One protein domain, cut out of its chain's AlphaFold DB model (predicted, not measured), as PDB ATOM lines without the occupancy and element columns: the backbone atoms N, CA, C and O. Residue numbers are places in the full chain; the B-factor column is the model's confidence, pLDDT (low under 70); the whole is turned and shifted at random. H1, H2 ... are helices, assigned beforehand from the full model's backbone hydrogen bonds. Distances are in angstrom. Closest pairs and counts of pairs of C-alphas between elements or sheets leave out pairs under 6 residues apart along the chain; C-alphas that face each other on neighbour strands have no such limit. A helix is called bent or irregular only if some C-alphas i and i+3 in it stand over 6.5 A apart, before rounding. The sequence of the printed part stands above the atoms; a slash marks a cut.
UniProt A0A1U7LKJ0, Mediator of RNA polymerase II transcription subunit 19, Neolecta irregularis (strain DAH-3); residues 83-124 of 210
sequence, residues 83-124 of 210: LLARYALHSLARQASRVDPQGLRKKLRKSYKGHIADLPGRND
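Overview. This is residues 83 to 124 of the 210 residues of the protein "Mediator of RNA polymerase II transcription subunit 19" of Neolecta irregularis (strain DAH-3) (UniProt A0A1U7LKJ0). The model has little regular structure: it is an extended thread with the short helices H1 and H2 at one end, a long looping stretch, residues 97 to 111, and then the small helix H3 with a tail to residue 124. The printed part has 42 residues and no named strand; its class is all helix, yet H1, H2 and H3, in that order, hold only 15 residues. It is extended, with a radius of gyration of the C-alphas of 14.8 A and spans of 44 by 23 by 15 A.

Arrangement. H2, residues 90 to 96, is close to but not clearly touching H1, residues 83 to 86; their closest C-alphas, of Leu 84 and His 90, are 5.8 A apart. H3, residues 112 to 115, is apart from both. In H2 every O i to N i+4 pair is within hydrogen-bond range; H1 and H3 are too short for one, and their single O i to N i+3 pair is within range in H3 but not in H1.

Along the chain. H2 is 9.8 A long, from C-alpha 90 at (175.055, 161.153, 189.191). H1, 4.9 A, begins at C-alpha 83 (178.618, 152.612, 191.763). H3, 5.5 A, ends at C-alpha 115 (154.592, 165.451, 178.659).

Size, cuts and confidence. The C-alphas farthest apart, of Arg 86 and Gly 121, are 44.4 A apart. The link H2 to H3 is long, H1 to H2 tight. Residues 85 to 91 and 117 to 122 stand free. The printed part has no cut, and no printed residue is under 70 in pLDDT.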
ATOM      1  N   LEU A  83     179.096 153.040 193.073       97.06
ATOM      2  CA  LEU A  83     178.618 152.612 191.763       97.06
ATOM      3  C   LEU A  83     178.036 153.782 190.956       97.06
ATOM      4  O   LEU A  83     178.079 153.747 189.726       97.06
ATOM      5  N   LEU A  84     177.526 154.836 191.605       97.81
ATOM      6  CA  LEU A  84     176.987 155.995 190.888       97.81
ATOM      7  C   LEU A  84     178.105 156.756 190.182       97.81
ATOM      8  O   LEU A  84     177.940 157.128 189.019       97.81
ATOM      9  N   ALA A  85     179.241 156.940 190.853       97.81
ATOM     10  CA  ALA A  85     180.419 157.556 190.255       97.81
ATOM     11  C   ALA A  85     181.019 156.661 189.162       97.81
ATOM     12  O   ALA A  85     181.250 157.129 188.044       97.81
ATOM     13  N   ARG A  86     181.202 155.364 189.451       97.75
ATOM     14  CA  ARG A  86     181.815 154.398 188.520       97.75
ATOM     15  C   ARG A  86     181.052 154.271 187.199       97.75
ATOM     16  O   ARG A  86     181.682 154.152 186.152       97.75
ATOM     17  N   TYR A  87     179.721 154.317 187.243       98.06
ATOM     18  CA  TYR A  87     178.858 154.242 186.056       98.06
ATOM     19  C   TYR A  87     178.340 155.613 185.584       98.06
ATOM     20  O   TYR A  87     177.423 155.670 184.768       98.06
ATOM     21  N   ALA A  88     178.902 156.720 186.088       97.88
ATOM     22  CA  ALA A  88     178.531 158.092 185.724       97.88
ATOM     23  C   ALA A  88     177.020 158.418 185.855       97.88
ATOM     24  O   ALA A  88     176.475 159.242 185.121       97.88
ATOM     25  N   LEU A  89     176.333 157.818 186.832       98.12
ATOM     26  CA  LEU A  89     174.882 157.937 187.033       98.12
ATOM     27  C   LEU A  89     174.458 159.155 187.875       98.12
ATOM     28  O   LEU A  89     173.266 159.366 188.092       98.12
ATOM     29  N   HIS A  90     175.388 159.990 188.351       97.81
ATOM     30  CA  HIS A  90     175.055 161.153 189.191       97.81
ATOM     31  C   HIS A  90     174.178 162.203 188.497       97.81
ATOM     32  O   HIS A  90     173.401 162.892 189.161       97.81
ATOM     33  N   SER A  91     174.319 162.394 187.184       97.25
ATOM     34  CA  SER A  91     173.456 163.311 186.424       97.25
ATOM     35  C   SER A  91     172.009 162.815 186.433       97.25
ATOM     36  O   SER A  91     171.107 163.566 186.805       97.25
ATOM     37  N   LEU A  92     171.808 161.530 186.139       97.44
ATOM     38  CA  LEU A  92     170.502 160.877 186.136       97.44
ATOM     39  C   LEU A  92     169.887 160.841 187.541       97.44
ATOM     40  O   LEU A  92     168.723 161.198 187.719       97.44
ATOM     41  N   ALA A  93     170.679 160.480 188.553       97.12
ATOM     42  CA  ALA A  93     170.237 160.451 189.944       97.12
ATOM     43  C   ALA A  93     169.754 161.830 190.420       97.12
ATOM     44  O   ALA A  93     168.740 161.909 191.108       97.12
ATOM     45  N   ARG A  94     170.424 162.918 190.008       96.25
ATOM     46  CA  ARG A  94     169.987 164.298 190.293       96.25
ATOM     47  C   ARG A  94     168.717 164.692 189.539       96.25
ATOM     48  O   ARG A  94     167.899 165.419 190.080       96.25
ATOM     49  N   GLN A  95     168.522 164.225 188.308       95.38
ATOM     50  CA  GLN A  95     167.304 164.526 187.543       95.38
ATOM     51  C   GLN A  95     166.073 163.781 188.077       95.38
ATOM     52  O   GLN A  95     164.962 164.327 188.065       95.38
ATOM     53  N   ALA A  96     166.275 162.547 188.539       94.88
ATOM     54  CA  ALA A  96     165.232 161.670 189.059       94.88
ATOM     55  C   ALA A  96     165.045 161.766 190.587       94.88
ATOM     56  O   ALA A  96     164.141 161.120 191.129       94.88
ATOM     57  N   SER A  97     165.867 162.544 191.302       96.06
ATOM     58  CA  SER A  97     165.745 162.678 192.753       96.06
ATOM     59  C   SER A  97     164.410 163.320 193.132       96.06
ATOM     60  O   SER A  97     163.880 164.214 192.474       96.06
ATOM     61  N   ARG A  98     163.837 162.855 194.248       95.38
ATOM     62  CA  ARG A  98     162.630 163.463 194.838       95.38
ATOM     63  C   ARG A  98     162.904 164.815 195.479       95.38
ATOM     64  O   ARG A  98     161.957 165.534 195.787       95.38
ATOM     65  N   VAL A  99     164.167 165.087 195.772       97.50
ATOM     66  CA  VAL A  99     164.629 166.266 196.483       97.50
ATOM     67  C   VAL A  99     165.694 166.913 195.618       97.50
ATOM     68  O   VAL A  99     166.668 166.258 195.237       97.50
ATOM     69  N   ASP A 100     165.463 168.169 195.283       95.81
ATOM     70  CA  ASP A 100     166.397 169.010 194.554       95.81
ATOM     71  C   ASP A 100     167.599 169.344 195.457       95.81
ATOM     72  O   ASP A 100     167.492 169.247 196.684       95.81
ATOM     73  N   PRO A 101     168.754 169.760 194.911       95.25
ATOM     74  CA  PRO A 101     169.913 170.131 195.729       95.25
ATOM     75  C   PRO A 101     169.622 171.263 196.733       95.25
ATOM     76  O   PRO A 101     170.317 171.371 197.737       95.25
ATOM     77  N   GLN A 102     168.577 172.069 196.510       95.94
ATOM     78  CA  GLN A 102     168.096 173.088 197.453       95.94
ATOM     79  C   GLN A 102     167.186 172.535 198.572       95.94
ATOM     80  O   GLN A 102     166.670 173.306 199.378       95.94
ATOM     81  N   GLY A 103     166.928 171.225 198.620       96.25
ATOM     82  CA  GLY A 103     166.043 170.596 199.609       96.25
ATOM     83  C   GLY A 103     164.548 170.637 199.259       96.25
ATOM     84  O   GLY A 103     163.726 170.110 200.012       96.25
ATOM     85  N   LEU A 104     164.172 171.223 198.118       97.12
ATOM     86  CA  LEU A 104     162.784 171.280 197.653       97.12
ATOM     87  C   LEU A 104     162.339 169.936 197.074       97.12
ATOM     88  O   LEU A 104     163.116 169.208 196.467       97.12
ATOM     89  N   ARG A 105     161.065 169.584 197.274       97.38
ATOM     90  CA  ARG A 105     160.520 168.306 196.800       97.38
ATOM     91  C   ARG A 105     159.985 168.433 195.378       97.38
ATOM     92  O   ARG A 105     158.985 169.117 195.158       97.38
ATOM     93  N   LYS A 106     160.560 167.675 194.446       95.38
ATOM     94  CA  LYS A 106     160.078 167.561 193.068       95.38
ATOM     95  C   LYS A 106     158.804 166.710 193.020       95.38
ATOM     96  O   LYS A 106     158.798 165.539 193.408       95.38
ATOM     97  N   LYS A 107     157.695 167.301 192.560       92.50
ATOM     98  CA  LYS A 107     156.412 166.603 192.372       92.50
ATOM     99  C   LYS A 107     156.373 165.976 190.979       92.50
ATOM    100  O   LYS A 107     156.229 166.688 189.993       92.50
ATOM    101  N   LEU A 108     156.465 164.650 190.901       91.25
ATOM    102  CA  LEU A 108     156.263 163.914 189.652       91.25
ATOM    103  C   LEU A 108     154.817 163.413 189.571       91.25
ATOM    104  O   LEU A 108     154.317 162.781 190.508       91.25
ATOM    105  N   ARG A 109     154.137 163.697 188.459       88.75
ATOM    106  CA  ARG A 109     152.812 163.128 188.185       88.75
ATOM    107  C   ARG A 109     152.971 161.637 187.866       88.75
ATOM    108  O   ARG A 109     153.917 161.246 187.200       88.75
ATOM    109  N   LYS A 110     152.040 160.804 188.343       91.56
ATOM    110  CA  LYS A 110     152.053 159.351 188.071       91.56
ATOM    111  C   LYS A 110     151.810 159.033 186.590       91.56
ATOM    112  O   LYS A 110     152.259 158.005 186.106       91.56
ATOM    113  N   SER A 111     151.074 159.900 185.899       92.25
ATOM    114  CA  SER A 111     150.789 159.819 184.468       92.25
ATOM    115  C   SER A 111     151.779 160.652 183.662       92.25
ATOM    116  O   SER A 111     152.183 161.726 184.118       92.25
ATOM    117  N   TYR A 112     151.999 160.279 182.405       94.81
ATOM    118  CA  TYR A 112     152.745 161.096 181.449       94.81
ATOM    119  C   TYR A 112     151.973 162.326 180.937       94.81
ATOM    120  O   TYR A 112     152.476 163.026 180.072       94.81
ATOM    121  N   LYS A 113     150.805 162.660 181.519       92.94
ATOM    122  CA  LYS A 113     150.032 163.879 181.207       92.94
ATOM    123  C   LYS A 113     150.881 165.158 181.211       92.94
ATOM    124  O   LYS A 113     150.580 166.077 180.475       92.94
ATOM    125  N   GLY A 114     151.945 165.224 182.018       92.56
ATOM    126  CA  GLY A 114     152.864 166.370 182.007       92.56
ATOM    127  C   GLY A 114     153.678 166.534 180.715       92.56
ATOM    128  O   GLY A 114     154.128 167.638 180.454       92.56
ATOM    129  N   HIS A 115     153.853 165.468 179.930       93.38
ATOM    130  CA  HIS A 115     154.592 165.451 178.659       93.38
ATOM    131  C   HIS A 115     153.710 165.646 177.423       93.38
ATOM    132  O   HIS A 115     154.242 165.735 176.330       93.38
ATOM    133  N   ILE A 116     152.388 165.612 177.595       94.25
ATOM    134  CA  ILE A 116     151.409 165.794 176.514       94.25
ATOM    135  C   ILE A 116     150.506 167.002 176.775       94.25
ATOM    136  O   ILE A 116     149.514 167.191 176.088       94.25
ATOM    137  N   ALA A 117     150.790 167.773 177.828       91.44
ATOM    138  CA  ALA A 117     149.981 168.929 178.211       91.44
ATOM    139  C   ALA A 117     150.155 170.113 177.249       91.44
ATOM    140  O   ALA A 117     149.355 171.037 177.271       91.44
ATOM    141  N   ASP A 118     151.222 170.090 176.461       92.94
ATOM    142  CA  ASP A 118     151.561 171.036 175.406       92.94
ATOM    143  C   ASP A 118     150.986 170.639 174.038       92.94
ATOM    144  O   ASP A 118     151.015 171.448 173.111       92.94
ATOM    145  N   LEU A 119     150.455 169.420 173.899       92.38
ATOM    146  CA  LEU A 119     149.782 168.990 172.679       92.38
ATOM    147  C   LEU A 119     148.368 169.587 172.619       92.38
ATOM    148  O   LEU A 119     147.675 169.597 173.640       92.38
ATOM    149  N   PRO A 120     147.910 170.049 171.441       90.94
ATOM    150  CA  PRO A 120     146.545 170.526 171.283       90.94
ATOM    151  C   PRO A 120     145.540 169.381 171.471       90.94
ATOM    152  O   PRO A 120     145.845 168.208 171.226       90.94
ATOM    153  N   GLY A 121     144.326 169.740 171.876       90.56
ATOM    154  CA  GLY A 121     143.206 168.816 172.002       90.56
ATOM    155  C   GLY A 121     143.182 167.961 173.266       90.56
ATOM    156  O   GLY A 121     144.077 167.992 174.122       90.56
ATOM    157  N   ARG A 122     142.112 167.172 173.395       92.44
ATOM    158  CA  ARG A 122     141.897 166.299 174.547       92.44
ATOM    159  C   ARG A 122     142.553 164.942 174.308       92.44
ATOM    160  O   ARG A 122     142.020 164.058 173.646       92.44
ATOM    161  N   ASN A 123     143.727 164.775 174.904       92.50
ATOM    162  CA  ASN A 123     144.551 163.583 174.743       92.50
ATOM    163  C   ASN A 123     144.272 162.546 175.848       92.50
ATOM    164  O   ASN A 123     144.896 162.572 176.917       92.50
ATOM    165  N   ASP A 124     143.343 161.623 175.585       91.50
ATOM    166  CA  ASP A 124     143.094 160.467 176.450       91.50
ATOM    167  C   ASP A 124     144.129 159.356 176.207       91.50
ATOM    168  O   ASP A 124     144.535 159.066 175.085       91.50
TER     169      ASP A 124